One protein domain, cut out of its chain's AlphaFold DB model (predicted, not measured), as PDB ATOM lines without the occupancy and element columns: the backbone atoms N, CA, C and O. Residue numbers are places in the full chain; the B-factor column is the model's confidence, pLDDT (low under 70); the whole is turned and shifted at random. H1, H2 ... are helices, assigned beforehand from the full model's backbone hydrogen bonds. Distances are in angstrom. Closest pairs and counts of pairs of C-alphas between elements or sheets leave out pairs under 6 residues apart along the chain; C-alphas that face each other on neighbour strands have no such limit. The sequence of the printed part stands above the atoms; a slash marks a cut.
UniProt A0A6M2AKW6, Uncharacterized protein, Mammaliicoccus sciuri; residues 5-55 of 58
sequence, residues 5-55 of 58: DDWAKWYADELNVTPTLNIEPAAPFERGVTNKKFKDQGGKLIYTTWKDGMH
ATOM      1  N   ASP A   5     -41.787 -22.644 -24.812       89.75
ATOM      2  CA  ASP A   5     -43.204 -22.681 -25.186       89.75
ATOM      3  C   ASP A   5     -43.413 -22.593 -26.705       89.75
ATOM      4  O   ASP A   5     -44.166 -23.392 -27.263       89.75
ATOM      5  N   ASP A   6     -42.695 -21.696 -27.391       91.38
ATOM      6  CA  ASP A   6     -42.724 -21.594 -28.858       91.38
ATOM      7  C   ASP A   6     -42.265 -22.901 -29.525       91.38
ATOM      8  O   ASP A   6     -42.845 -23.342 -30.522       91.38
ATOM      9  N   TRP A   7     -41.217 -23.527 -28.976       90.81
ATOM     10  CA  TRP A   7     -40.720 -24.818 -29.453       90.81
ATOM     11  C   TRP A   7     -41.732 -25.940 -29.202       90.81
ATOM     12  O   TRP A   7     -42.076 -26.666 -30.134       90.81
ATOM     13  N   ALA A   8     -42.240 -26.057 -27.972       92.00
ATOM     14  CA  ALA A   8     -43.143 -27.134 -27.574       92.00
ATOM     15  C   ALA A   8     -44.467 -27.091 -28.346       92.00
ATOM     16  O   ALA A   8     -44.968 -28.134 -28.766       92.00
ATOM     17  N   LYS A   9     -45.005 -25.887 -28.588       92.19
ATOM     18  CA  LYS A   9     -46.207 -25.698 -29.406       92.19
ATOM     19  C   LYS A   9     -45.978 -26.162 -30.843       92.19
ATOM     20  O   LYS A   9     -46.745 -26.974 -31.340       92.19
ATOM     21  N   TRP A  10     -44.905 -25.693 -31.483       93.44
ATOM     22  CA  TRP A  10     -44.589 -26.098 -32.854       93.44
ATOM     23  C   TRP A  10     -44.375 -27.612 -32.969       93.44
ATOM     24  O   TRP A  10     -44.874 -28.228 -33.900       93.44
ATOM     25  N   TYR A  11     -43.676 -28.221 -32.010       92.69
ATOM     26  CA  TYR A  11     -43.409 -29.658 -32.024       92.69
ATOM     27  C   TYR A  11     -44.691 -30.491 -31.859       92.69
ATOM     28  O   TYR A  11     -44.852 -31.516 -32.518       92.69
ATOM     29  N   ALA A  12     -45.622 -30.040 -31.014       93.38
ATOM     30  CA  ALA A  12     -46.938 -30.661 -30.877       93.38
ATOM     31  C   ALA A  12     -47.768 -30.556 -32.168       93.38
ATOM     32  O   ALA A  12     -48.406 -31.538 -32.551       93.38
ATOM     33  N   ASP A  13     -47.708 -29.407 -32.855       92.75
ATOM     34  CA  ASP A  13     -48.381 -29.192 -34.140       92.75
ATOM     35  C   ASP A  13     -47.810 -30.121 -35.233       92.75
ATOM     36  O   ASP A  13     -48.581 -30.763 -35.944       92.75
ATOM     37  N   GLU A  14     -46.481 -30.269 -35.331       93.44
ATOM     38  CA  GLU A  14     -45.840 -31.197 -36.287       93.44
ATOM     39  C   GLU A  14     -46.222 -32.663 -36.041       93.44
ATOM     40  O   GLU A  14     -46.381 -33.436 -36.984       93.44
ATOM     41  N   LEU A  15     -46.387 -33.052 -34.774       92.81
ATOM     42  CA  LEU A  15     -46.812 -34.398 -34.386       92.81
ATOM     43  C   LEU A  15     -48.337 -34.595 -34.427       92.81
ATOM     44  O   LEU A  15     -48.806 -35.712 -34.211       92.81
ATOM     45  N   ASN A  16     -49.112 -33.536 -34.688       93.75
ATOM     46  CA  ASN A  16     -50.575 -33.531 -34.632       93.75
ATOM     47  C   ASN A  16     -51.132 -34.076 -33.296       93.75
ATOM     48  O   ASN A  16     -52.043 -34.909 -33.262       93.75
ATOM     49  N   VAL A  17     -50.564 -33.617 -32.178       94.12
ATOM     50  CA  VAL A  17     -50.978 -33.981 -30.811       94.12
ATOM     51  C   VAL A  17     -51.306 -32.740 -29.984       94.12
ATOM     52  O   VAL A  17     -50.854 -31.636 -30.271       94.12
ATOM     53  N   THR A  18     -52.083 -32.907 -28.912       93.56
ATOM     54  CA  THR A  18     -52.460 -31.802 -28.012       93.56
ATOM     55  C   THR A  18     -52.102 -32.135 -26.560       93.56
ATOM     56  O   THR A  18     -52.979 -32.485 -25.768       93.56
ATOM     57  N   PRO A  19     -50.810 -32.091 -26.192       91.38
ATOM     58  CA  PRO A  19     -50.374 -32.383 -24.837       91.38
ATOM     59  C   PRO A  19     -50.708 -31.226 -23.891       91.38
ATOM     60  O   PRO A  19     -50.757 -30.059 -24.282       91.38
ATOM     61  N   THR A  20     -50.854 -31.534 -22.606       92.69
ATOM     62  CA  THR A  20     -50.785 -30.509 -21.565       92.69
ATOM     63  C   THR A  20     -49.330 -30.074 -21.406       92.69
ATOM     64  O   THR A  20     -48.486 -30.863 -20.986       92.69
ATOM     65  N   LEU A  21     -49.024 -28.824 -21.757       86.38
ATOM     66  CA  LEU A  21     -47.682 -28.261 -21.615       86.38
ATOM     67  C   LEU A  21     -47.488 -27.716 -20.197       86.38
ATOM     68  O   LEU A  21     -48.129 -26.736 -19.822       86.38
ATOM     69  N   ASN A  22     -46.585 -28.325 -19.429       87.56
ATOM     70  CA  ASN A  22     -46.112 -27.765 -18.165       87.56
ATOM     71  C   ASN A  22     -44.797 -27.014 -18.416       87.56
ATOM     72  O   ASN A  22     -43.733 -27.629 -18.454       87.56
ATOM     73  N   ILE A  23     -44.880 -25.705 -18.672       84.69
ATOM     74  CA  ILE A  23     -43.710 -24.857 -18.934       84.69
ATOM     75  C   ILE A  23     -43.311 -24.150 -17.642       84.69
ATOM     76  O   ILE A  23     -44.083 -23.367 -17.091       84.69
ATOM     77  N   GLU A  24     -42.089 -24.403 -17.189       88.44
ATOM     78  CA  GLU A  24     -41.518 -23.787 -15.994       88.44
ATOM     79  C   GLU A  24     -40.530 -22.668 -16.367       88.44
ATOM     80  O   GLU A  24     -39.978 -22.663 -17.474       88.44
ATOM     81  N   PRO A  25     -40.300 -21.687 -15.474       87.31
ATOM     82  CA  PRO A  25     -39.255 -20.695 -15.672       87.31
ATOM     83  C   PRO A  25     -37.883 -21.352 -15.823       87.31
ATOM     84  O   PRO A  25     -37.564 -22.306 -15.117       87.31
ATOM     85  N   ALA A  26     -37.054 -20.784 -16.699       86.06
ATOM     86  CA  ALA A  26     -35.705 -21.287 -16.908       86.06
ATOM     87  C   ALA A  26     -34.885 -21.249 -15.606       86.06
ATOM     88  O   ALA A  26     -34.897 -20.250 -14.875       86.06
ATOM     89  N   ALA A  27     -34.143 -22.320 -15.332       89.00
ATOM     90  CA  ALA A  27     -33.277 -22.385 -14.161       89.00
ATOM     91  C   ALA A  27     -32.070 -21.429 -14.308       89.00
ATOM     92  O   ALA A  27     -31.655 -21.115 -15.425       89.00
ATOM     93  N   PRO A  28     -31.415 -20.995 -13.210       89.50
ATOM     94  CA  PRO A  28     -30.311 -20.022 -13.278       89.50
ATOM     95  C   PRO A  28     -29.095 -20.460 -14.114       89.50
ATOM     96  O   PRO A  28     -28.280 -19.631 -14.531       89.50
ATOM     97  N   PHE A  29     -28.938 -21.769 -14.321       87.62
ATOM     98  CA  PHE A  29     -27.870 -22.363 -15.122       87.62
ATOM     99  C   PHE A  29     -28.271 -22.609 -16.583       87.62
ATOM    100  O   PHE A  29     -27.395 -22.857 -17.412       87.62
ATOM    101  N   GLU A  30     -29.555 -22.514 -16.927       84.62
ATOM    102  CA  GLU A  30     -30.012 -22.627 -18.307       84.62
ATOM    103  C   GLU A  30     -29.709 -21.332 -19.052       84.62
ATOM    104  O   GLU A  30     -30.087 -20.231 -18.649       84.62
ATOM    105  N   ARG A  31     -28.982 -21.453 -20.161       81.50
ATOM    106  CA  ARG A  31     -28.625 -20.312 -21.000       81.50
ATOM    107  C   ARG A  31     -28.801 -20.682 -22.452       81.50
ATOM    108  O   ARG A  31     -28.322 -21.718 -22.903       81.50
ATOM    109  N   GLY A  32     -29.440 -19.799 -23.208       81.31
ATOM    110  CA  GLY A  32     -29.422 -19.934 -24.653       81.31
ATOM    111  C   GLY A  32     -28.052 -19.604 -25.228       81.31
ATOM    112  O   GLY A  32     -27.260 -18.856 -24.654       81.31
ATOM    113  N   VAL A  33     -27.800 -20.158 -26.406       84.88
ATOM    114  CA  VAL A  33     -26.519 -20.046 -27.101       84.88
ATOM    115  C   VAL A  33     -26.667 -19.138 -28.320       84.88
ATOM    116  O   VAL A  33     -27.733 -19.059 -28.935       84.88
ATOM    117  N   THR A  34     -25.587 -18.450 -28.687       88.25
ATOM    118  CA  THR A  34     -25.482 -17.707 -29.948       88.25
ATOM    119  C   THR A  34     -24.440 -18.354 -30.847       88.25
ATOM    120  O   THR A  34     -23.376 -18.764 -30.391       88.25
ATOM    121  N   ASN A  35     -24.721 -18.411 -32.148       89.25
ATOM    122  CA  ASN A  35     -23.796 -18.926 -33.155       89.25
ATOM    123  C   ASN A  35     -22.918 -17.831 -33.784       89.25
ATOM    124  O   ASN A  35     -22.306 -18.064 -34.825       89.25
ATOM    125  N   LYS A  36     -22.835 -16.647 -33.159       93.56
ATOM    126  CA  LYS A  36     -22.050 -15.512 -33.664       93.56
ATOM    127  C   LYS A  36     -20.611 -15.902 -34.022       93.56
ATOM    128  O   LYS A  36     -20.199 -15.675 -35.149       93.56
ATOM    129  N   LYS A  37     -19.887 -16.567 -33.112       95.19
ATOM    130  CA  LYS A  37     -18.493 -16.988 -33.352       95.19
ATOM    131  C   LYS A  37     -18.352 -17.899 -34.578       95.19
ATOM    132  O   LYS A  37     -17.428 -17.720 -35.358       95.19
ATOM    133  N   PHE A  38     -19.269 -18.851 -34.755       94.50
ATOM    134  CA  PHE A  38     -19.268 -19.758 -35.906       94.50
ATOM    135  C   PHE A  38     -19.447 -18.992 -37.223       94.50
ATOM    136  O   PHE A  38     -18.703 -19.217 -38.173       94.50
ATOM    137  N   LYS A  39     -20.388 -18.040 -37.257       94.25
ATOM    138  CA  LYS A  39     -20.628 -17.189 -38.432       94.25
ATOM    139  C   LYS A  39     -19.455 -16.253 -38.723       94.25
ATOM    140  O   LYS A  39     -19.057 -16.131 -39.876       94.25
ATOM    141  N   ASP A  40     -18.874 -15.647 -37.687       97.31
ATOM    142  CA  ASP A  40     -17.711 -14.756 -37.808       97.31
ATOM    143  C   ASP A  40     -16.476 -15.496 -38.377       97.31
ATOM    144  O   ASP A  40     -15.618 -14.876 -38.995       97.31
ATOM    145  N   GLN A  41     -16.404 -16.825 -38.228       97.88
ATOM    146  CA  GLN A  41     -15.357 -17.691 -38.795       97.88
ATOM    147  C   GLN A  41     -15.694 -18.236 -40.199       97.88
ATOM    148  O   GLN A  41     -15.030 -19.147 -40.687       97.88
ATOM    149  N   GLY A  42     -16.731 -17.706 -40.855       97.31
ATOM    150  CA  GLY A  42     -17.163 -18.134 -42.190       97.31
ATOM    151  C   GLY A  42     -18.039 -19.391 -42.203       97.31
ATOM    152  O   GLY A  42     -18.368 -19.902 -43.275       97.31
ATOM    153  N   GLY A  43     -18.442 -19.884 -41.030       95.69
ATOM    154  CA  GLY A  43     -19.334 -21.025 -40.894       95.69
ATOM    155  C   GLY A  43     -20.714 -20.752 -41.493       95.69
ATOM    156  O   GLY A  43     -21.333 -19.713 -41.247       95.69
ATOM    157  N   LYS A  44     -21.222 -21.718 -42.260       95.44
ATOM    158  CA  LYS A  44     -22.570 -21.697 -42.835       95.44
ATOM    159  C   LYS A  44     -23.375 -22.844 -42.248       95.44
ATOM    160  O   LYS A  44     -22.916 -23.982 -42.238       95.44
ATOM    161  N   LEU A  45     -24.560 -22.534 -41.733       92.06
ATOM    162  CA  LEU A  45     -25.480 -23.570 -41.288       92.06
ATOM    163  C   LEU A  45     -26.103 -24.240 -42.512       92.06
ATOM    164  O   LEU A  45     -26.523 -23.546 -43.435       92.06
ATOM    165  N   ILE A  46     -26.185 -25.569 -42.487       93.88
ATOM    166  CA  ILE A  46     -26.924 -26.342 -43.495       93.88
ATOM    167  C   ILE A  46     -28.427 -26.038 -43.374       93.88
ATOM    168  O   ILE A  46     -29.104 -25.872 -44.382       93.88
ATOM    169  N   TYR A  47     -28.908 -25.868 -42.138       91.81
ATOM    170  CA  TYR A  47     -30.271 -25.449 -41.819       91.81
ATOM    171  C   TYR A  47     -30.258 -24.058 -41.190       91.81
ATOM    172  O   TYR A  47     -29.630 -23.837 -40.151       91.81
ATOM    173  N   THR A  48     -30.912 -23.093 -41.828       88.56
ATOM    174  CA  THR A  48     -30.901 -21.690 -41.386       88.56
ATOM    175  C   THR A  48     -31.749 -21.475 -40.138       88.56
ATOM    176  O   THR A  48     -31.426 -20.597 -39.329       88.56
ATOM    177  N   THR A  49     -32.785 -22.295 -39.948       89.12
ATOM    178  CA  THR A  49     -33.595 -22.335 -38.736       89.12
ATOM    179  C   THR A  49     -33.574 -23.719 -38.093       89.12
ATOM    180  O   THR A  49     -33.292 -24.736 -38.722       89.12
ATOM    181  N   TRP A  50     -33.886 -23.756 -36.801       88.62
ATOM    182  CA  TRP A  50     -34.043 -25.007 -36.062       88.62
ATOM    183  C   TRP A  50     -35.239 -25.829 -36.568       88.62
ATOM    184  O   TRP A  50     -35.171 -27.051 -36.531       88.62
ATOM    185  N   LYS A  51     -36.292 -25.175 -37.085       91.62
ATOM    186  CA  LYS A  51     -37.453 -25.848 -37.684       91.62
ATOM    187  C   LYS A  51     -37.044 -26.614 -38.934       91.62
ATOM    188  O   LYS A  51     -37.356 -27.791 -39.036       91.62
ATOM    189  N   ASP A  52     -36.263 -25.988 -39.815       91.56
ATOM    190  CA  ASP A  52     -35.773 -26.638 -41.039       91.56
ATOM    191  C   ASP A  52     -34.892 -27.853 -40.728       91.56
ATOM    192  O   ASP A  52     -34.915 -28.838 -41.453       91.56
ATOM    193  N   GLY A  53     -34.114 -27.786 -39.643       90.38
ATOM    194  CA  GLY A  53     -33.268 -28.900 -39.214       90.38
ATOM    195  C   GLY A  53     -34.018 -30.036 -38.518       90.38
ATOM    196  O   GLY A  53     -33.454 -31.118 -38.374       90.38
ATOM    197  N   MET A  54     -35.251 -29.798 -38.067       89.56
ATOM    198  CA  MET A  54     -36.084 -30.788 -37.374       89.56
ATOM    199  C   MET A  54     -37.227 -31.331 -38.244       89.56
ATOM    200  O   MET A  54     -37.703 -32.429 -37.975       89.56
ATOM    201  N   HIS A  55     -37.673 -30.591 -39.262       88.44
ATOM    202  CA  HIS A  55     -38.761 -30.988 -40.154       88.44
ATOM    203  C   HIS A  55     -38.249 -31.737 -41.406       88.44
ATOM    204  O   HIS A  55     -37.239 -31.337 -41.988       88.44
TER     205      HIS A  55
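What this domain is: This is residues 5 to 55 of the 58 residues of an uncharacterized protein of Mammaliicoccus sciuri (UniProt A0A6M2AKW6). With little regular structure, the backbone traces a flat, open loop round an empty middle: H1 begins it, the long link of residues 15 to 35 sweeps round to H2 at the far end, and the chain returns to H3, near H1. The 51 printed residues hold three named helices, H1, H2, H3 in that order, and no named strand; the class is all helix, with 20 residues in named elements. The whole is only just loose, close to extended, with a radius of gyration of the C-alphas of 14.7 A and spans of 41 by 30 by 10 A.

Where its parts are: H1, residues 5 to 14, begins at C-alpha 5 (-43.204, -22.681, -25.186) and is 14.2 A long. H2, residues 36 to 40, measures 6.0 A. H3, residues 50 to 54, measures 6.3 A and ends at C-alpha 54 (-36.084, -30.788, -37.374).

How they stand to each other: H1 and H3 are near each other, with 6 pairs of C-alphas within 10 A. H2 is apart from H1 and from H3. In H1, H2 and H3 every O i to N i+4 pair is within hydrogen-bond range.

The domain as a whole: The C-alphas of Thr 20 and Gln 41, the two farthest apart, are 41.4 A apart. Residues 25 to 34 stand free, as do 36 to 42, of which 36 to 40 belong to H2. The printed part has no cut, and no printed residue is under 70 in pLDDT.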